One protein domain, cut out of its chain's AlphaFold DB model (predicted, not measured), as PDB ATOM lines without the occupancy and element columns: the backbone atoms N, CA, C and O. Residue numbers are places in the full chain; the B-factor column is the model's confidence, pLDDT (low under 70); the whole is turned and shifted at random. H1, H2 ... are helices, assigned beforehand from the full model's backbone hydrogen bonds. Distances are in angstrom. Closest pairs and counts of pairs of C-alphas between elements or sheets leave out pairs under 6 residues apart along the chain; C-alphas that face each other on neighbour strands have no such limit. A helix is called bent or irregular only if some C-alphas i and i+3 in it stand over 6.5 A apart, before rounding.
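This is residues 26 to 181 of the 182 residues of an uncharacterized protein of Eumeta variegata (UniProt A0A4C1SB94). A loose cluster of crossed helices, H1, H2 and H3, gathers round the first part of a long, kinked helix, H4, and the rest of H4 leads away from it. H5 lies far out at the other end of the elongated model, and a long strand-free return, residues 158 to 177, runs back from it to the short H6, which touches no helix. The printed part has 156 residues, with six named helices in the order H1 to H6 and no named strand; its class is all helix. It is loose, with a radius of gyration of the C-alphas of 20.8 A, and spans 68 by 35 by 32 A.

Find C-alpha 107 at (155.494, 168.528, 102.231); from there H4, residues 107 to 127, runs 30.1 A to C-alpha 127 at (130.978, 185.274, 107.069). It has a kink of 37 degrees near residue 120 and is neither bent nor irregular, but only just: C-alphas 116 and 119 are 6.0 A apart. Before it come H1, residues 38 to 51, 19.9 A long; H2, residues 65 to 70, 8.7 A; and H3, residues 73 to 89, 24.9 A. After it, H5, residues 141 to 157, is 24.8 A long and also only just neither bent nor irregular, with C-alphas 152 and 155 6.1 A apart. H6, residues 178 to 181, measures 5.2 A and ends at C-alpha 181, (145.927, 190.451, 108.810).

Start at H4, whose residues 111 to 115 alone touch residues 44 to 49 of H1; the closest C-alphas, of Ile 48 and Val 111, are 6.8 A apart, and the lines are about perpendicular at 87 degrees. Residues 108 to 112 of H4 touch residues 79 to 83 of H3, closest at the C-alphas of Ile 83 and Phe 112, 6.4 A; they run the same way at a steep tilt of 67 degrees, only just short of about perpendicular. Look next at residues 49 to 50 of H1, which touch H2 with the C-alphas of His 50 and Lys 69 closest at 6.1 A, opposite ways at a steep tilt of 61 degrees. H5 and H4 are apart, as are H6 and H4. In H1 and H2 every O i to N i+4 pair is within hydrogen-bond range; in H3 10 of 13 are, in H4 12 of 17, in H5 11 of 13, and H6 is too short for such a pair.

The C-alphas farthest apart, of Ala 74 and Gly 159, are 68.8 A from each other. The printed part has no cut. The link H2 to H3 is tight, and the other four are long. Residues 155 to 160, of which 155 to 157 belong to H5, stand free, as do residues 165 to 173 and residues 175 to 181, of which 178 to 181 belong to H6. The mean pLDDT of the printed part is 77.5; it is under 70 at residues 26 to 39, 73 to 74, 76, 92 to 104 and 181.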
ATOM      1  N   THR A  26     140.157 185.489 118.538       62.34
ATOM      2  CA  THR A  26     139.917 184.722 119.761       62.34
ATOM      3  C   THR A  26     139.031 183.499 119.514       62.34
ATOM      4  O   THR A  26     139.131 182.511 120.238       62.34
ATOM      5  N   ARG A  27     138.207 183.523 118.457       61.47
ATOM      6  CA  ARG A  27     137.245 182.464 118.137       61.47
ATOM      7  C   ARG A  27     137.829 181.343 117.274       61.47
ATOM      8  O   ARG A  27     137.357 180.216 117.385       61.47
ATOM      9  N   TYR A  28     138.829 181.626 116.433       63.97
ATOM     10  CA  TYR A  28     139.431 180.628 115.528       63.97
ATOM     11  C   TYR A  28     140.907 180.306 115.815       63.97
ATOM     12  O   TYR A  28     141.423 179.319 115.283       63.97
ATOM     13  N   TRP A  29     141.594 181.111 116.634       63.09
ATOM     14  CA  TRP A  29     143.011 180.951 116.960       63.09
ATOM     15  C   TRP A  29     143.236 180.891 118.476       63.09
ATOM     16  O   TRP A  29     143.444 181.906 119.136       63.09
ATOM     17  N   ASP A  30     143.231 179.674 119.021       67.62
ATOM     18  CA  ASP A  30     143.688 179.386 120.384       67.62
ATOM     19  C   ASP A  30     145.050 178.687 120.307       67.62
ATOM     20  O   ASP A  30     145.139 177.501 119.993       67.62
ATOM     21  N   SER A  31     146.130 179.424 120.567       60.12
ATOM     22  CA  SER A  31     147.496 178.905 120.449       60.12
ATOM     23  C   SER A  31     147.823 177.799 121.462       60.12
ATOM     24  O   SER A  31     148.706 176.980 121.193       60.12
ATOM     25  N   LYS A  32     147.099 177.729 122.589       60.28
ATOM     26  CA  LYS A  32     147.368 176.803 123.701       60.28
ATOM     27  C   LYS A  32     146.656 175.461 123.548       60.28
ATOM     28  O   LYS A  32     147.231 174.433 123.887       60.28
ATOM     29  N   ARG A  33     145.434 175.452 123.013       63.47
ATOM     30  CA  ARG A  33     144.579 174.248 122.905       63.47
ATOM     31  C   ARG A  33     144.925 173.314 121.741       63.47
ATOM     32  O   ARG A  33     144.452 172.190 121.636       63.47
ATOM     33  N   LEU A  34     145.690 173.820 120.792       58.88
ATOM     34  CA  LEU A  34     145.540 173.404 119.406       58.88
ATOM     35  C   LEU A  34     146.652 172.435 118.959       58.88
ATOM     36  O   LEU A  34     146.444 171.618 118.062       58.88
ATOM     37  N   MET A  35     147.786 172.446 119.662       64.56
ATOM     38  CA  MET A  35     148.813 171.398 119.597       64.56
ATOM     39  C   MET A  35     149.062 170.707 120.948       64.56
ATOM     40  O   MET A  35     150.070 170.013 121.095       64.56
ATOM     41  N   SER A  36     148.164 170.889 121.925       63.56
ATOM     42  CA  SER A  36     148.255 170.244 123.242       63.56
ATOM     43  C   SER A  36     147.896 168.757 123.188       63.56
ATOM     44  O   SER A  36     148.584 167.957 123.815       63.56
ATOM     45  N   ASP A  37     146.891 168.380 122.389       68.44
ATOM     46  CA  ASP A  37     146.455 166.988 122.237       68.44
ATOM     47  C   ASP A  37     147.069 166.324 121.001       68.44
ATOM     48  O   ASP A  37     146.630 166.537 119.868       68.44
ATOM     49  N   TYR A  38     148.067 165.469 121.233       69.31
ATOM     50  CA  TYR A  38     148.751 164.700 120.187       69.31
ATOM     51  C   TYR A  38     147.768 163.893 119.322       69.31
ATOM     52  O   TYR A  38     147.812 163.998 118.100       69.31
ATOM     53  N   SER A  39     146.823 163.189 119.958       69.75
ATOM     54  CA  SER A  39     145.803 162.345 119.310       69.75
ATOM     55  C   SER A  39     144.954 163.102 118.276       69.75
ATOM     56  O   SER A  39     144.814 162.678 117.127       69.75
ATOM     57  N   VAL A  40     144.437 164.278 118.650       70.06
ATOM     58  CA  VAL A  40     143.577 165.097 117.779       70.06
ATOM     59  C   VAL A  40     144.357 165.607 116.568       70.06
ATOM     60  O   VAL A  40     143.838 165.655 115.444       70.06
ATOM     61  N   VAL A  41     145.623 165.971 116.783       71.62
ATOM     62  CA  VAL A  41     146.493 166.428 115.705       71.62
ATOM     63  C   VAL A  41     146.840 165.274 114.770       71.62
ATOM     64  O   VAL A  41     146.709 165.447 113.562       71.62
ATOM     65  N   THR A  42     147.215 164.100 115.278       73.50
ATOM     66  CA  THR A  42     147.577 162.948 114.437       73.50
ATOM     67  C   THR A  42     146.420 162.482 113.561       73.50
ATOM     68  O   THR A  42     146.616 162.305 112.363       73.50
ATOM     69  N   THR A  43     145.190 162.413 114.082       76.62
ATOM     70  CA  THR A  43     144.010 162.071 113.263       76.62
ATOM     71  C   THR A  43     143.750 163.113 112.173       76.62
ATOM     72  O   THR A  43     143.420 162.781 111.032       76.62
ATOM     73  N   SER A  44     143.930 164.396 112.496       76.19
ATOM     74  CA  SER A  44     143.783 165.481 111.522       76.19
ATOM     75  C   SER A  44     144.865 165.425 110.440       76.19
ATOM     76  O   SER A  44     144.556 165.608 109.263       76.19
ATOM     77  N   LEU A  45     146.112 165.135 110.826       78.44
ATOM     78  CA  LEU A  45     147.245 164.957 109.919       78.44
ATOM     79  C   LEU A  45     147.014 163.773 108.979       78.44
ATOM     80  O   LEU A  45     147.135 163.941 107.770       78.44
ATOM     81  N   GLN A  46     146.614 162.617 109.512       79.44
ATOM     82  CA  GLN A  46     146.269 161.427 108.731       79.44
ATOM     83  C   GLN A  46     145.199 161.730 107.687       79.44
ATOM     84  O   GLN A  46     145.370 161.427 106.506       79.44
ATOM     85  N   ARG A  47     144.120 162.406 108.100       81.56
ATOM     86  CA  ARG A  47     143.050 162.812 107.186       81.56
ATOM     87  C   ARG A  47     143.575 163.725 106.079       81.56
ATOM     88  O   ARG A  47     143.254 163.513 104.916       81.56
ATOM     89  N   ILE A  48     144.387 164.722 106.427       81.25
ATOM     90  CA  ILE A  48     144.970 165.660 105.459       81.25
ATOM     91  C   ILE A  48     145.874 164.931 104.463       81.25
ATOM     92  O   ILE A  48     145.730 165.144 103.263       81.25
ATOM     93  N   ILE A  49     146.757 164.051 104.939       80.25
ATOM     94  CA  ILE A  49     147.660 163.254 104.099       80.25
ATOM     95  C   ILE A  49     146.854 162.374 103.141       80.25
ATOM     96  O   ILE A  49     147.136 162.338 101.946       80.25
ATOM     97  N   HIS A  50     145.805 161.713 103.635       81.75
ATOM     98  CA  HIS A  50     144.956 160.867 102.804       81.75
ATOM     99  C   HIS A  50     144.215 161.665 101.714       81.75
ATOM    100  O   HIS A  50     144.104 161.199 100.580       81.75
ATOM    101  N   LEU A  51     143.786 162.894 102.030       80.94
ATOM    102  CA  LEU A  51     143.132 163.822 101.101       80.94
ATOM    103  C   LEU A  51     144.090 164.494 100.103       80.94
ATOM    104  O   LEU A  51     143.628 165.161  99.173       80.94
ATOM    105  N   GLN A  52     145.412 164.350 100.255       80.31
ATOM    106  CA  GLN A  52     146.343 164.872  99.256       80.31
ATOM    107  C   GLN A  52     146.117 164.185  97.905       80.31
ATOM    108  O   GLN A  52     145.776 163.010  97.827       80.31
ATOM    109  N   ILE A  53     146.296 164.927  96.817       79.94
ATOM    110  CA  ILE A  53     146.127 164.391  95.461       79.94
ATOM    111  C   ILE A  53     147.430 163.692  95.079       79.94
ATOM    112  O   ILE A  53     148.496 164.255  95.318       79.94
ATOM    113  N   ASN A  54     147.329 162.499  94.493       79.06
ATOM    114  CA  ASN A  54     148.489 161.775  93.970       79.06
ATOM    115  C   ASN A  54     149.075 162.495  92.742       79.06
ATOM    116  O   ASN A  54     148.390 163.270  92.073       79.06
ATOM    117  N   ASN A  55     150.332 162.210  92.431       80.06
ATOM    118  CA  ASN A  55     151.147 162.791  91.369       80.06
ATOM    119  C   ASN A  55     151.313 164.311  91.500       80.06
ATOM    120  O   ASN A  55     151.534 165.017  90.516       80.06
ATOM    121  N   LYS A  56     151.186 164.833  92.727       77.38
ATOM    122  CA  LYS A  56     151.553 166.213  93.038       77.38
ATOM    123  C   LYS A  56     153.071 166.353  93.031       77.38
ATOM    124  O   LYS A  56     153.781 165.473  93.507       77.38
ATOM    125  N   GLU A  57     153.544 167.495  92.541       77.06
ATOM    126  CA  GLU A  57     154.968 167.813  92.537       77.06
ATOM    127  C   GLU A  57     155.516 167.827  93.971       77.06
ATOM    128  O   GLU A  57     154.952 168.454  94.886       77.06
ATOM    129  N   ALA A  58     156.598 167.073  94.152       78.31
ATOM    130  CA  ALA A  58     157.316 166.978  95.407       78.31
ATOM    131  C   ALA A  58     157.865 168.352  95.801       78.31
ATOM    132  O   ALA A  58     158.257 169.149  94.948       78.31
ATOM    133  N   GLY A  59     157.858 168.644  97.100       73.38
ATOM    134  CA  GLY A  59     158.461 169.867  97.614       73.38
ATOM    135  C   GLY A  59     159.982 169.891  97.477       73.38
ATOM    136  O   GLY A  59     160.605 168.995  96.911       73.38
ATOM    137  N   LEU A  60     160.605 170.912  98.064       71.81
ATOM    138  CA  LEU A  60     162.069 171.002  98.192       71.81
ATOM    139  C   LEU A  60     162.696 169.808  98.924       71.81
ATOM    140  O   LEU A  60     163.873 169.516  98.752       71.81
ATOM    141  N   ASP A  61     161.898 169.123  99.738       71.88
ATOM    142  CA  ASP A  61     162.239 167.889 100.429       71.88
ATOM    143  C   ASP A  61     162.222 166.654  99.516       71.88
ATOM    144  O   ASP A  61     162.643 165.584  99.945       71.88
ATOM    145  N   THR A  62     161.794 166.784  98.254       78.00
ATOM    146  CA  THR A  62     161.690 165.704  97.250       78.00
ATOM    147  C   THR A  62     160.810 164.526  97.677       78.00
ATOM    148  O   THR A  62     160.861 163.450  97.082       78.00
ATOM    149  N   ILE A  63     159.969 164.726  98.691       78.44
ATOM    150  CA  ILE A  63     159.014 163.724  99.148       78.44
ATOM    151  C   ILE A  63     157.754 163.839  98.280       78.44
ATOM    152  O   ILE A  63     157.343 164.926  97.879       78.44
ATOM    153  N   ALA A  64     157.190 162.694  97.904       79.31
ATOM    154  CA  ALA A  64     155.973 162.624  97.110       79.31
ATOM    155  C   ALA A  64     154.786 162.216  97.990       79.31
ATOM    156  O   ALA A  64     154.930 161.458  98.953       79.31
ATOM    157  N   SER A  65     153.587 162.674  97.631       77.25
ATOM    158  CA  SER A  65     152.351 162.411  98.384       77.25
ATOM    159  C   SER A  65     152.021 160.921  98.562       77.25
ATOM    160  O   SER A  65     151.405 160.524  99.548       77.25
ATOM    161  N   GLU A  66     152.463 160.075  97.638       81.50
ATOM    162  CA  GLU A  66     152.306 158.623  97.638       81.50
ATOM    163  C   GLU A  66     153.130 157.992  98.748       81.50
ATOM    164  O   GLU A  66     152.628 157.162  99.506       81.50
ATOM    165  N   ILE A  67     154.381 158.440  98.873       80.38
ATOM    166  CA  ILE A  67     155.269 158.039  99.961       80.38
ATOM    167  C   ILE A  67     154.614 158.465 101.271       80.38
ATOM    168  O   ILE A  67     154.514 157.666 102.198       80.38
ATOM    169  N   LEU A  68     154.061 159.681 101.321       77.50
ATOM    170  CA  LEU A  68     153.427 160.172 102.536       77.50
ATOM    171  C   LEU A  68     152.248 159.313 102.999       77.50
ATOM    172  O   LEU A  68     152.077 159.179 104.212       77.50
ATOM    173  N   LYS A  69     151.468 158.765 102.060       81.25
ATOM    174  CA  LYS A  69     150.309 157.891 102.307       81.25
ATOM    175  C   LYS A  69     150.687 156.440 102.607       81.25
ATOM    176  O   LYS A  69     149.934 155.763 103.297       81.25
ATOM    177  N   ALA A  70     151.808 155.963 102.069       80.19
ATOM    178  CA  ALA A  70     152.309 154.608 102.299       80.19
ATOM    179  C   ALA A  70     153.049 154.465 103.641       80.19
ATOM    180  O   ALA A  70     153.244 153.356 104.136       80.19
ATOM    181  N   GLU A  71     153.489 155.576 104.231       73.00
ATOM    182  CA  GLU A  71     154.170 155.578 105.521       73.00
ATOM    183  C   GLU A  71     153.208 155.295 106.686       73.00
ATOM    184  O   GLU A  71     152.175 155.940 106.833       73.00
ATOM    185  N   GLY A  72     153.574 154.329 107.537       70.62
ATOM    186  CA  GLY A  72     152.797 153.943 108.715       70.62
ATOM    187  C   GLY A  72     152.928 154.898 109.918       70.62
ATOM    188  O   GLY A  72     153.748 155.824 109.908       70.62
ATOM    189  N   PRO A  73     152.194 154.625 111.015       68.94
ATOM    190  CA  PRO A  73     152.022 155.541 112.151       68.94
ATOM    191  C   PRO A  73     153.331 155.933 112.859       68.94
ATOM    192  O   PRO A  73     153.462 157.051 113.349       68.94
ATOM    193  N   ALA A  74     154.353 155.070 112.848       66.81
ATOM    194  CA  ALA A  74     155.666 155.374 113.430       66.81
ATOM    195  C   ALA A  74     156.402 156.538 112.729       66.81
ATOM    196  O   ALA A  74     157.259 157.194 113.321       66.81
ATOM    197  N   ARG A  75     156.090 156.812 111.455       70.31
ATOM    198  CA  ARG A  75     156.687 157.915 110.684       70.31
ATOM    199  C   ARG A  75     155.875 159.208 110.776       70.31
ATOM    200  O   ARG A  75     156.430 160.281 110.541       70.31
ATOM    201  N   GLU A  76     154.614 159.135 111.204       69.50
ATOM    202  CA  GLU A  76     153.772 160.309 111.468       69.50
ATOM    203  C   GLU A  76     154.295 161.135 112.646       69.50
ATOM    204  O   GLU A  76     154.348 162.363 112.562       69.50
ATOM    205  N   GLU A  77     154.773 160.477 113.706       70.25
ATOM    206  CA  GLU A  77     155.364 161.143 114.875       70.25
ATOM    207  C   GLU A  77     156.574 162.008 114.487       70.25
ATOM    208  O   GLU A  77     156.717 163.159 114.917       70.25
ATOM    209  N   ARG A  78     157.405 161.499 113.568       75.06
ATOM    210  CA  ARG A  78     158.554 162.233 113.023       75.06
ATOM    211  C   ARG A  78     158.129 163.497 112.267       75.06
ATOM    212  O   ARG A  78     158.887 164.461 112.266       75.06
ATOM    213  N   ARG A  79     156.938 163.524 111.654       73.88
ATOM    214  CA  ARG A  79     156.391 164.714 110.968       73.88
ATOM    215  C   ARG A  79     155.725 165.688 111.930       73.88
ATOM    216  O   ARG A  79     155.819 166.900 111.739       73.88
ATOM    217  N   TYR A  80     155.081 165.175 112.974       77.00
ATOM    218  CA  TYR A  80     154.471 166.001 114.009       77.00
ATOM    219  C   TYR A  80     155.513 166.875 114.720       77.00
ATOM    220  O   TYR A  80     155.244 168.042 114.996       77.00
ATOM    221  N   LEU A  81     156.719 166.357 114.972       78.06
ATOM    222  CA  LEU A  81     157.731 167.083 115.742       78.06
ATOM    223  C   LEU A  81     158.200 168.402 115.074       78.06
ATOM    224  O   LEU A  81     158.179 169.429 115.756       78.06
ATOM    225  N   PRO A  82     158.571 168.454 113.776       76.44
ATOM    226  CA  PRO A  82     158.837 169.711 113.070       76.44
ATOM    227  C   PRO A  82     157.640 170.666 113.046       76.44
ATOM    228  O   PRO A  82     157.807 171.854 113.307       76.44
ATOM    229  N   ILE A  83     156.429 170.152 112.798       77.38
ATOM    230  CA  ILE A  83     155.181 170.937 112.792       77.38
ATOM    231  C   ILE A  83     154.960 171.590 114.163       77.38
ATOM    232  O   ILE A  83     154.706 172.790 114.239       77.38
ATOM    233  N   LYS A  84     155.140 170.834 115.253       78.44
ATOM    234  CA  LYS A  84     155.054 171.335 116.629       78.44
ATOM    235  C   LYS A  84     156.119 172.386 116.920       78.44
ATOM    236  O   LYS A  84     155.814 173.401 117.538       78.44
ATOM    237  N   LYS A  85     157.361 172.172 116.475       78.69
ATOM    238  CA  LYS A  85     158.441 173.157 116.638       78.69
ATOM    239  C   LYS A  85     158.107 174.473 115.937       78.69
ATOM    240  O   LYS A  85     158.264 175.519 116.553       78.69
ATOM    241  N   ILE A  86     157.605 174.422 114.702       77.50
ATOM    242  CA  ILE A  86     157.172 175.612 113.949       77.50
ATOM    243  C   ILE A  86     156.006 176.301 114.661       77.50
ATOM    244  O   ILE A  86     156.018 177.519 114.810       77.50
ATOM    245  N   TRP A  87     155.027 175.526 115.135       77.44
ATOM    246  CA  TRP A  87     153.872 176.054 115.856       77.44
ATOM    247  C   TRP A  87     154.273 176.803 117.127       77.44
ATOM    248  O   TRP A  87     153.818 177.915 117.351       77.44
ATOM    249  N   VAL A  88     155.141 176.207 117.947       75.44
ATOM    250  CA  VAL A  88     155.586 176.802 119.216       75.44
ATOM    251  C   VAL A  88     156.522 177.985 118.986       75.44
ATOM    252  O   VAL A  88     156.443 178.975 119.704       75.44
ATOM    253  N   ALA A  89     157.425 177.890 118.008       77.00
ATOM    254  CA  ALA A  89     158.385 178.953 117.735       77.00
ATOM    255  C   ALA A  89     157.763 180.150 116.997       77.00
ATOM    256  O   ALA A  89     158.404 181.197 116.940       77.00
ATOM    257  N   GLU A  90     156.587 179.973 116.378       72.12
ATOM    258  CA  GLU A  90     155.936 180.922 115.455       72.12
ATOM    259  C   GLU A  90     156.890 181.470 114.373       72.12
ATOM    260  O   GLU A  90     156.697 182.547 113.807       72.12
ATOM    261  N   LYS A  91     157.951 180.716 114.070       70.31
ATOM    262  CA  LYS A  91     159.028 181.100 113.160       70.31
ATOM    263  C   LYS A  91     159.242 180.013 112.127       70.31
ATOM    264  O   LYS A  91     159.329 178.828 112.446       70.31
ATOM    265  N   MET A  92     159.356 180.444 110.877       66.69
ATOM    266  CA  MET A  92     159.739 179.579 109.771       66.69
ATOM    267  C   MET A  92     161.257 179.393 109.730       66.69
ATOM    268  O   MET A  92     162.010 180.317 110.040       66.69
ATOM    269  N   SER A  93     161.706 178.201 109.327       66.12
ATOM    270  CA  SER A  93     163.120 177.969 109.024       66.12
ATOM    271  C   SER A  93     163.496 178.685 107.723       66.12
ATOM    272  O   SER A  93     162.778 178.587 106.727       66.12
ATOM    273  N   GLN A  94     164.632 179.385 107.720       62.97
ATOM    274  CA  GLN A  94     165.140 180.114 106.551       62.97
ATOM    275  C   GLN A  94     165.451 179.202 105.358       62.97
ATOM    276  O   GLN A  94     165.317 179.635 104.218       62.97
ATOM    277  N   GLU A  95     165.764 177.930 105.599       59.22
ATOM    278  CA  GLU A  95     166.042 176.936 104.550       59.22
ATOM    279  C   GLU A  95     164.807 176.619 103.680       59.22
ATOM    280  O   GLU A  95     164.925 176.048 102.602       59.22
ATOM    281  N   TRP A  96     163.613 177.006 104.139       58.66
ATOM    282  CA  TRP A  96     162.325 176.704 103.508       58.66
ATOM    283  C   TRP A  96     161.814 177.914 102.702       58.66
ATOM    284  O   TRP A  96     160.746 177.863 102.094       58.66
ATOM    285  N   HIS A  97     162.585 179.007 102.690       52.12
ATOM    286  CA  HIS A  97     162.327 180.226 101.934       52.12
ATOM    287  C   HIS A  97     163.157 180.247 100.650       52.12
ATOM    288  O   HIS A  97     164.213 180.872 100.588       52.12
ATOM    289  N   LEU A  98     162.656 179.623  99.584       53.88
ATOM    290  CA  LEU A  98     163.173 179.878  98.240       53.88
ATOM    291  C   LEU A  98     162.220 180.821  97.509       53.88
ATOM    292  O   LEU A  98     161.093 180.479  97.171       53.88
ATOM    293  N   TYR A  99     162.680 182.053  97.311       42.94
ATOM    294  CA  TYR A  99     161.919 183.132  96.695       42.94
ATOM    295  C   TYR A  99     161.739 182.856  95.189       42.94
ATOM    296  O   TYR A  99     162.555 183.251  94.358       42.94
ATOM    297  N   ARG A 100     160.672 182.146  94.818       43.66
ATOM    298  CA  ARG A 100     160.151 182.089  93.443       43.66
ATOM    299  C   ARG A 100     158.639 182.276  93.472       43.66
ATOM    300  O   ARG A 100     157.977 181.753  94.363       43.66
ATOM    301  N   GLY A 101     158.112 183.005  92.482       55.06
ATOM    302  CA  GLY A 101     156.707 183.446  92.406       55.06
ATOM    303  C   GLY A 101     155.651 182.334  92.462       55.06
ATOM    304  O   GLY A 101     154.494 182.614  92.749       55.06
ATOM    305  N   ILE A 102     156.048 181.075  92.250       56.19
ATOM    306  CA  ILE A 102     155.295 179.882  92.647       56.19
ATOM    307  C   ILE A 102     156.268 179.040  93.468       56.19
ATOM    308  O   ILE A 102     157.110 178.331  92.919       56.19
ATOM    309  N   THR A 103     156.243 179.203  94.788       62.69
ATOM    310  CA  THR A 103     157.110 178.425  95.671       62.69
ATOM    311  C   THR A 103     156.469 177.061  95.872       62.69
ATOM    312  O   THR A 103     155.336 176.982  96.346       62.69
ATOM    313  N   ILE A 104     157.163 175.984  95.511       67.62
ATOM    314  CA  ILE A 104     156.711 174.642  95.877       67.62
ATOM    315  C   ILE A 104     157.067 174.460  97.349       67.62
ATOM    316  O   ILE A 104     158.238 174.386  97.722       67.62
ATOM    317  N   LEU A 105     156.042 174.463  98.199       72.81
ATOM    318  CA  LEU A 105     156.194 174.221  99.627       72.81
ATOM    319  C   LEU A 105     156.784 172.816  99.838       72.81
ATOM    320  O   LEU A 105     156.446 171.884  99.109       72.81
ATOM    321  N   SER A 106     157.623 172.646 100.855       76.44
ATOM    322  CA  SER A 106     157.945 171.311 101.369       76.44
ATOM    323  C   SER A 106     156.679 170.617 101.870       76.44
ATOM    324  O   SER A 106     155.696 171.262 102.256       76.44
ATOM    325  N   ASP A 107     156.688 169.296 101.910       75.44
ATOM    326  CA  ASP A 107     155.494 168.528 102.231       75.44
ATOM    327  C   ASP A 107     155.031 168.708 103.670       75.44
ATOM    328  O   ASP A 107     153.833 168.866 103.922       75.44
ATOM    329  N   ALA A 108     155.962 168.772 104.623       74.94
ATOM    330  CA  ALA A 108     155.618 169.073 106.010       74.94
ATOM    331  C   ALA A 108     154.930 170.445 106.137       74.94
ATOM    332  O   ALA A 108     154.005 170.604 106.935       74.94
ATOM    333  N   TYR A 109     155.332 171.422 105.316       77.81
ATOM    334  CA  TYR A 109     154.721 172.746 105.320       77.81
ATOM    335  C   TYR A 109     153.390 172.779 104.562       77.81
ATOM    336  O   TYR A 109     152.465 173.442 105.025       77.81
ATOM    337  N   LYS A 110     153.220 172.004 103.482       77.88
ATOM    338  CA  LYS A 110     151.901 171.792 102.856       77.88
ATOM    339  C   LYS A 110     150.911 171.251 103.885       77.88
ATOM    340  O   LYS A 110     149.842 171.826 104.073       77.88
ATOM    341  N   VAL A 111     151.293 170.197 104.608       79.00
ATOM    342  CA  VAL A 111     150.457 169.599 105.658       79.00
ATOM    343  C   VAL A 111     150.159 170.610 106.770       79.00
ATOM    344  O   VAL A 111     149.004 170.762 107.159       79.00
ATOM    345  N   PHE A 112     151.164 171.354 107.238       79.00
ATOM    346  CA  PHE A 112     150.971 172.419 108.224       79.00
ATOM    347  C   PHE A 112     150.003 173.507 107.736       79.00
ATOM    348  O   PHE A 112     149.082 173.886 108.459       79.00
ATOM    349  N   SER A 113     150.177 173.988 106.504       81.00
ATOM    350  CA  SER A 113     149.325 175.018 105.908       81.00
ATOM    351  C   SER A 113     147.873 174.561 105.782       81.00
ATOM    352  O   SER A 113     146.973 175.342 106.071       81.00
ATOM    353  N   GLU A 114     147.634 173.284 105.469       82.19
ATOM    354  CA  GLU A 114     146.289 172.710 105.400       82.19
ATOM    355  C   GLU A 114     145.644 172.626 106.792       82.19
ATOM    356  O   GLU A 114     144.477 172.982 106.963       82.19
ATOM    357  N   VAL A 115     146.410 172.234 107.822       79.56
ATOM    358  CA  VAL A 115     145.947 172.252 109.224       79.56
ATOM    359  C   VAL A 115     145.544 173.666 109.641       79.56
ATOM    360  O   VAL A 115     144.512 173.854 110.287       79.56
ATOM    361  N   VAL A 116     146.353 174.664 109.275       80.12
ATOM    362  CA  VAL A 116     146.059 176.072 109.552       80.12
ATOM    363  C   VAL A 116     144.830 176.531 108.773       80.12
ATOM    364  O   VAL A 116     143.984 177.187 109.366       80.12
ATOM    365  N   TYR A 117     144.697 176.161 107.499       82.81
ATOM    366  CA  TYR A 117     143.611 176.569 106.604       82.81
ATOM    367  C   TYR A 117     142.240 176.005 106.997       82.81
ATOM    368  O   TYR A 117     141.241 176.725 106.970       82.81
ATOM    369  N   MET A 118     142.177 174.740 107.418       78.44
ATOM    370  CA  MET A 118     140.917 174.064 107.755       78.44
ATOM    371  C   MET A 118     140.139 174.742 108.891       78.44
ATOM    372  O   MET A 118     138.930 174.547 109.003       78.44
ATOM    373  N   ARG A 119     140.801 175.553 109.724       76.81
ATOM    374  CA  ARG A 119     140.157 176.269 110.834       76.81
ATOM    375  C   ARG A 119     139.403 177.521 110.400       76.81
ATOM    376  O   ARG A 119     138.184 177.525 110.551       76.81
ATOM    377  N   PRO A 120     140.059 178.566 109.850       79.00
ATOM    378  CA  PRO A 120     139.361 179.745 109.375       79.00
ATOM    379  C   PRO A 120     138.381 179.397 108.261       79.00
ATOM    380  O   PRO A 120     137.415 180.124 108.119       79.00
ATOM    381  N   LYS A 121     138.559 178.288 107.525       82.44
ATOM    382  CA  LYS A 121     137.602 177.838 106.507       82.44
ATOM    383  C   LYS A 121     136.164 177.754 107.034       82.44
ATOM    384  O   LYS A 121     135.274 178.324 106.418       82.44
ATOM    385  N   ASN A 122     135.937 177.102 108.176       80.38
ATOM    386  CA  ASN A 122     134.582 176.937 108.717       80.38
ATOM    387  C   ASN A 122     133.956 178.283 109.106       80.38
ATOM    388  O   ASN A 122     132.804 178.548 108.782       80.38
ATOM    389  N   TYR A 123     134.735 179.160 109.739       81.56
ATOM    390  CA  TYR A 123     134.269 180.496 110.121       81.56
ATOM    391  C   TYR A 123     134.126 181.437 108.919       81.56
ATOM    392  O   TYR A 123     133.277 182.323 108.918       81.56
ATOM    393  N   ALA A 124     134.956 181.265 107.890       82.75
ATOM    394  CA  ALA A 124     134.873 182.030 106.659       82.75
ATOM    395  C   ALA A 124     133.559 181.725 105.936       82.75
ATOM    396  O   ALA A 124     132.910 182.657 105.484       82.75
ATOM    397  N   GLU A 125     133.110 180.470 105.896       83.88
ATOM    398  CA  GLU A 125     131.810 180.123 105.305       83.88
ATOM    399  C   GLU A 125     130.622 180.791 106.027       83.88
ATOM    400  O   GLU A 125     129.658 181.160 105.364       83.88
ATOM    401  N   GLU A 126     130.700 181.035 107.344       83.62
ATOM    402  CA  GLU A 126     129.671 181.792 108.091       83.62
ATOM    403  C   GLU A 126     129.655 183.294 107.750       83.62
ATOM    404  O   GLU A 126     128.643 183.976 107.926       83.62
ATOM    405  N   ILE A 127     130.794 183.839 107.317       83.38
ATOM    406  CA  ILE A 127     130.978 185.274 107.069       83.38
ATOM    407  C   ILE A 127     130.787 185.623 105.588       83.38
ATOM    408  O   ILE A 127     130.347 186.729 105.265       83.38
ATOM    409  N   LEU A 128     131.161 184.713 104.691       83.50
ATOM    410  CA  LEU A 128     131.166 184.925 103.252       83.50
ATOM    411  C   LEU A 128     129.765 184.760 102.659       83.50
ATOM    412  O   LEU A 128     129.173 183.681 102.673       83.50
ATOM    413  N   ASN A 129     129.276 185.825 102.034       81.50
ATOM    414  CA  ASN A 129     127.999 185.825 101.328       81.50
ATOM    415  C   ASN A 129     128.073 185.076  99.985       81.50
ATOM    416  O   ASN A 129     129.145 184.856  99.419       81.50
ATOM    417  N   GLU A 130     126.904 184.741  99.443       82.81
ATOM    418  CA  GLU A 130     126.709 183.970  98.203       82.81
ATOM    419  C   GLU A 130     127.368 184.574  96.949       82.81
ATOM    420  O   GLU A 130     127.693 183.842  96.016       82.81
ATOM    421  N   TYR A 131     127.617 185.890  96.924       80.19
ATOM    422  CA  TYR A 131     128.261 186.560  95.785       80.19
ATOM    423  C   TYR A 131     129.717 186.114  95.569       80.19
ATOM    424  O   TYR A 131     130.245 186.204  94.459       80.19
ATOM    425  N   GLN A 132     130.392 185.639  96.620       81.88
ATOM    426  CA  GLN A 132     131.761 185.146  96.526       81.88
ATOM    427  C   GLN A 132     131.739 183.631  96.340       81.88
ATOM    428  O   GLN A 132     131.350 182.902  97.249       81.88
ATOM    429  N   CYS A 133     132.204 183.156  95.183       81.12
ATOM    430  CA  CYS A 133     132.221 181.725  94.854       81.12
ATOM    431  C   CYS A 133     133.639 181.143  94.767       81.12
ATOM    432  O   CYS A 133     133.828 179.946  94.963       81.12
ATOM    433  N   SER A 134     134.651 181.963  94.475       82.75
ATOM    434  CA  SER A 134     136.030 181.481  94.352       82.75
ATOM    435  C   SER A 134     136.561 180.958  95.692       82.75
ATOM    436  O   SER A 134     136.337 181.577  96.729       82.75
ATOM    437  N   PHE A 135     137.305 179.844  95.643       79.12
ATOM    438  CA  PHE A 135     137.915 179.160  96.797       79.12
ATOM    439  C   PHE A 135     136.952 178.594  97.850       79.12
ATOM    440  O   PHE A 135     137.385 178.249  98.949       79.12
ATOM    441  N   ARG A 136     135.667 178.454  97.521       83.81
ATOM    442  CA  ARG A 136     134.672 177.854  98.417       83.81
ATOM    443  C   ARG A 136     134.327 176.438  97.993       83.81
ATOM    444  O   ARG A 136     134.392 176.087  96.815       83.81
ATOM    445  N   LEU A 137     133.970 175.613  98.972       83.50
ATOM    446  CA  LEU A 137     133.511 174.254  98.699       83.50
ATOM    447  C   LEU A 137     132.140 174.308  98.007       83.50
ATOM    448  O   LEU A 137     131.306 175.133  98.365       83.50
ATOM    449  N   ASN A 138     131.901 173.419  97.039       86.56
ATOM    450  CA  ASN A 138     130.633 173.315  96.299       86.56
ATOM    451  C   ASN A 138     130.236 174.584  95.524       86.56
ATOM    452  O   ASN A 138     129.058 174.796  95.252       86.56
ATOM    453  N   ARG A 139     131.210 175.429  95.170       85.94
ATOM    454  CA  ARG A 139     131.007 176.612  94.333       85.94
ATOM    455  C   ARG A 139     131.963 176.575  93.160       85.94
ATOM    456  O   ARG A 139     133.149 176.288  93.318       85.94
ATOM    457  N   SER A 140     131.442 176.871  91.980       87.81
ATOM    458  CA  SER A 140     132.192 176.807  90.735       87.81
ATOM    459  C   SER A 140     132.124 178.126  89.973       87.81
ATOM    460  O   SER A 140     131.240 178.960  90.177       87.81
ATOM    461  N   THR A 141     133.051 178.309  89.035       86.69
ATOM    462  CA  THR A 141     132.996 179.431  88.088       86.69
ATOM    463  C   THR A 141     131.723 179.380  87.236       86.69
ATOM    464  O   THR A 141     131.215 180.422  86.828       86.69
ATOM    465  N   THR A 142     131.170 178.186  87.001       91.06
ATOM    466  CA  THR A 142     129.918 177.994  86.261       91.06
ATOM    467  C   THR A 142     128.748 178.692  86.947       91.06
ATOM    468  O   THR A 142     127.976 179.369  86.272       91.06
ATOM    469  N   ASP A 143     128.668 178.620  88.278       88.31
ATOM    470  CA  ASP A 143     127.605 179.273  89.052       88.31
ATOM    471  C   ASP A 143     127.666 180.800  88.907       88.31
ATOM    472  O   ASP A 143     126.644 181.457  88.709       88.31
ATOM    473  N   GLN A 144     128.875 181.375  88.922       87.12
ATOM    474  CA  GLN A 144     129.072 182.813  88.703       87.12
ATOM    475  C   GLN A 144     128.721 183.239  87.276       87.12
ATOM    476  O   GLN A 144     128.121 184.295  87.077       87.12
ATOM    477  N   ILE A 145     129.077 182.427  86.275       90.62
ATOM    478  CA  ILE A 145     128.710 182.686  84.876       90.62
ATOM    479  C   ILE A 145     127.190 182.648  84.720       90.62
ATOM    480  O   ILE A 145     126.631 183.527  84.065       90.62
ATOM    481  N   TYR A 146     126.524 181.670  85.336       90.44
ATOM    482  CA  TYR A 146     125.071 181.556  85.310       90.44
ATOM    483  C   TYR A 146     124.399 182.784  85.933       90.44
ATOM    484  O   TYR A 146     123.575 183.418  85.277       90.44
ATOM    485  N   GLN A 147     124.812 183.193  87.138       88.88
ATOM    486  CA  GLN A 147     124.286 184.407  87.774       88.88
ATOM    487  C   GLN A 147     124.493 185.647  86.896       88.88
ATOM    488  O   GLN A 147     123.561 186.416  86.680       88.88
ATOM    489  N   LYS A 148     125.688 185.808  86.314       89.62
ATOM    490  CA  LYS A 148     125.986 186.931  85.419       89.62
ATOM    491  C   LYS A 148     125.083 186.948  84.180       89.62
ATOM    492  O   LYS A 148     124.656 188.022  83.762       89.62
ATOM    493  N   ARG A 149     124.781 185.782  83.594       92.50
ATOM    494  CA  ARG A 149     123.837 185.662  82.468       92.50
ATOM    495  C   ARG A 149     122.430 186.081  82.877       92.50
ATOM    496  O   ARG A 149     121.851 186.933  82.217       92.50
ATOM    497  N   GLN A 150     121.941 185.595  84.016       90.56
ATOM    498  CA  GLN A 150     120.629 185.980  84.547       90.56
ATOM    499  C   GLN A 150     120.514 187.497  84.785       90.56
ATOM    500  O   GLN A 150     119.485 188.104  84.491       90.56
ATOM    501  N   THR A 151     121.579 188.138  85.275       90.50
ATOM    502  CA  THR A 151     121.618 189.598  85.459       90.50
ATOM    503  C   THR A 151     121.672 190.369  84.135       90.50
ATOM    504  O   THR A 151     121.227 191.510  84.094       90.50
ATOM    505  N   LEU A 152     122.198 189.780  83.056       91.50
ATOM    506  CA  LEU A 152     122.205 190.373  81.711       91.50
ATOM    507  C   LEU A 152     120.858 190.223  80.989       91.50
ATOM    508  O   LEU A 152     120.440 191.142  80.292       91.50
ATOM    509  N   GLU A 153     120.188 189.083  81.155       94.25
ATOM    510  CA  GLU A 153     118.948 188.746  80.442       94.25
ATOM    511  C   GLU A 153     117.777 189.653  80.844       94.25
ATOM    512  O   GLU A 153     117.071 190.156  79.973       94.25
ATOM    513  N   LYS A 154     117.602 189.937  82.144       91.56
ATOM    514  CA  LYS A 154     116.456 190.739  82.611       91.56
ATOM    515  C   LYS A 154     116.457 192.178  82.070       91.56
ATOM    516  O   LYS A 154     115.435 192.597  81.539       91.56
ATOM    517  N   PRO A 155     117.545 192.967  82.166       92.12
ATOM    518  CA  PRO A 155     117.545 194.330  81.627       92.12
ATOM    519  C   PRO A 155     117.404 194.354  80.106       92.12
ATOM    520  O   PRO A 155     116.752 195.250  79.580       92.12
ATOM    521  N   TYR A 156     117.946 193.345  79.415       92.56
ATOM    522  CA  TYR A 156     117.768 193.191  77.975       92.56
ATOM    523  C   TYR A 156     116.288 193.013  77.593       92.56
ATOM    524  O   TYR A 156     115.825 193.662  76.660       92.56
ATOM    525  N   GLU A 157     115.529 192.206  78.343       94.81
ATOM    526  CA  GLU A 157     114.087 192.003  78.126       94.81
ATOM    527  C   GLU A 157     113.271 193.295  78.300       94.81
ATOM    528  O   GLU A 157     112.367 193.572  77.515       94.81
ATOM    529  N   TYR A 158     113.616 194.117  79.295       93.94
ATOM    530  CA  TYR A 158     112.903 195.366  79.592       93.94
ATOM    531  C   TYR A 158     113.466 196.602  78.873       93.94
ATOM    532  O   TYR A 158     113.005 197.714  79.135       93.94
ATOM    533  N   GLY A 159     114.463 196.443  77.994       93.56
ATOM    534  CA  GLY A 159     115.106 197.563  77.297       93.56
ATOM    535  C   GLY A 159     115.822 198.545  78.235       93.56
ATOM    536  O   GLY A 159     115.859 199.743  77.965       93.56
ATOM    537  N   ILE A 160     116.345 198.057  79.362       94.69
ATOM    538  CA  ILE A 160     117.066 198.850  80.361       94.69
ATOM    539  C   ILE A 160     118.570 198.738  80.104       94.69
ATOM    540  O   ILE A 160     119.130 197.638  80.099       94.69
ATOM    541  N   ASP A 161     119.245 199.881  79.994       92.56
ATOM    542  CA  ASP A 161     120.701 199.930  79.873       92.56
ATOM    543  C   ASP A 161     121.391 199.444  81.158       92.56
ATOM    544  O   ASP A 161     121.231 200.008  82.246       92.56
ATOM    545  N   LEU A 162     122.207 198.397  81.022       91.25
ATOM    546  CA  LEU A 162     123.014 197.823  82.095       91.25
ATOM    547  C   LEU A 162     124.506 198.074  81.843       91.25
ATOM    548  O   LEU A 162     125.034 197.757  80.779       91.25
ATOM    549  N   HIS A 163     125.219 198.550  82.866       90.88
ATOM    550  CA  HIS A 163     126.674 198.717  82.832       90.88
ATOM    551  C   HIS A 163     127.353 197.812  83.864       90.88
ATOM    552  O   HIS A 163     126.957 197.790  85.029       90.88
ATOM    553  N   TYR A 164     128.411 197.109  83.450       87.69
ATOM    554  CA  TYR A 164     129.257 196.303  84.334       87.69
ATOM    555  C   TYR A 164     130.576 197.010  84.640       87.69
ATOM    556  O   TYR A 164     131.249 197.499  83.734       87.69
ATOM    557  N   LEU A 165     130.989 196.973  85.908       91.62
ATOM    558  CA  LEU A 165     132.329 197.357  86.339       91.62
ATOM    559  C   LEU A 165     133.138 196.101  86.670       91.62
ATOM    560  O   LEU A 165     132.764 195.328  87.549       91.62
ATOM    561  N   PHE A 166     134.262 195.909  85.983       87.75
ATOM    562  CA  PHE A 166     135.195 194.822  86.272       87.75
ATOM    563  C   PHE A 166     136.391 195.366  87.046       87.75
ATOM    564  O   PHE A 166     137.161 196.170  86.528       87.75
ATOM    565  N   VAL A 167     136.551 194.907  88.287       89.69
ATOM    566  CA  VAL A 167     137.675 195.278  89.153       89.69
ATOM    567  C   VAL A 167     138.629 194.095  89.250       89.69
ATOM    568  O   VAL A 167     138.215 192.979  89.547       89.69
ATOM    569  N   ASN A 168     139.917 194.331  89.015       86.69
ATOM    570  CA  ASN A 168     140.950 193.320  89.195       86.69
ATOM    571  C   ASN A 168     142.121 193.890  89.998       86.69
ATOM    572  O   ASN A 168     142.591 194.994  89.726       86.69
ATOM    573  N   TYR A 169     142.616 193.120  90.964       85.56
ATOM    574  CA  TYR A 169     143.759 193.508  91.782       85.56
ATOM    575  C   TYR A 169     145.071 193.079  91.118       85.56
ATOM    576  O   TYR A 169     145.229 191.930  90.696       85.56
ATOM    577  N   LYS A 170     146.053 193.985  91.073       87.31
ATOM    578  CA  LYS A 170     147.421 193.649  90.662       87.31
ATOM    579  C   LYS A 170     148.095 192.854  91.781       87.31
ATOM    580  O   LYS A 170     148.224 193.371  92.885       87.31
ATOM    581  N   GLN A 171     148.516 191.621  91.483       81.75
ATOM    582  CA  GLN A 171     149.247 190.747  92.417       81.75
ATOM    583  C   GLN A 171     148.589 190.669  93.806       81.75
ATOM    584  O   GLN A 171     149.202 190.975  94.826       81.75
ATOM    585  N   ALA A 172     147.312 190.270  93.834       80.75
ATOM    586  CA  ALA A 172     146.493 190.266  95.048       80.75
ATOM    587  C   ALA A 172     147.142 189.537  96.237       80.75
ATOM    588  O   ALA A 172     146.962 189.977  97.364       80.75
ATOM    589  N   SER A 173     147.900 188.463  95.990       73.88
ATOM    590  CA  SER A 173     148.589 187.693  97.035       73.88
ATOM    591  C   SER A 173     149.861 188.367  97.560       73.88
ATOM    592  O   SER A 173     150.194 188.202  98.730       73.88
ATOM    593  N   ASP A 174     150.560 189.134  96.719       79.19
ATOM    594  CA  ASP A 174     151.840 189.756  97.084       79.19
ATOM    595  C   ASP A 174     151.623 191.096  97.796       79.19
ATOM    596  O   ASP A 174     152.398 191.477  98.673       79.19
ATOM    597  N   ASN A 175     150.546 191.808  97.452       80.50
ATOM    598  CA  ASN A 175     150.269 193.158  97.945       80.50
ATOM    599  C   ASN A 175     149.387 193.192  99.207       80.50
ATOM    600  O   ASN A 175     148.669 194.159  99.468       80.50
ATOM    601  N   VAL A 176     149.395 192.117  99.994       80.94
ATOM    602  CA  VAL A 176     148.574 192.044 101.202       80.94
ATOM    603  C   VAL A 176     149.308 192.669 102.385       80.94
ATOM    604  O   VAL A 176     150.401 192.247 102.765       80.94
ATOM    605  N   SER A 177     148.689 193.669 103.019       80.56
ATOM    606  CA  SER A 177     149.248 194.302 104.217       80.56
ATOM    607  C   SER A 177     149.246 193.323 105.396       80.56
ATOM    608  O   SER A 177     148.204 193.066 106.003       80.56
ATOM    609  N   ARG A 178     150.428 192.803 105.754       78.12
ATOM    610  CA  ARG A 178     150.599 191.862 106.877       78.12
ATOM    611  C   ARG A 178     150.078 192.432 108.197       78.12
ATOM    612  O   ARG A 178     149.418 191.712 108.932       78.12
ATOM    613  N   ASN A 179     150.265 193.731 108.435       76.81
ATOM    614  CA  ASN A 179     149.795 194.420 109.645       76.81
ATOM    615  C   ASN A 179     148.263 194.497 109.757       76.81
ATOM    616  O   ASN A 179     147.750 194.739 110.841       76.81
ATOM    617  N   ARG A 180     147.522 194.349 108.649       73.69
ATOM    618  CA  ARG A 180     146.049 194.306 108.680       73.69
ATOM    619  C   ARG A 180     145.498 192.897 108.915       73.69
ATOM    620  O   ARG A 180     144.357 192.775 109.358       73.69
ATOM    621  N   ILE A 181     146.279 191.864 108.593       67.81
ATOM    622  CA  ILE A 181     145.927 190.451 108.810       67.81
ATOM    623  C   ILE A 181     146.332 189.995 110.215       67.81
ATOM    624  O   ILE A 181     145.560 189.299 110.884       67.81
TER     625      ILE A 181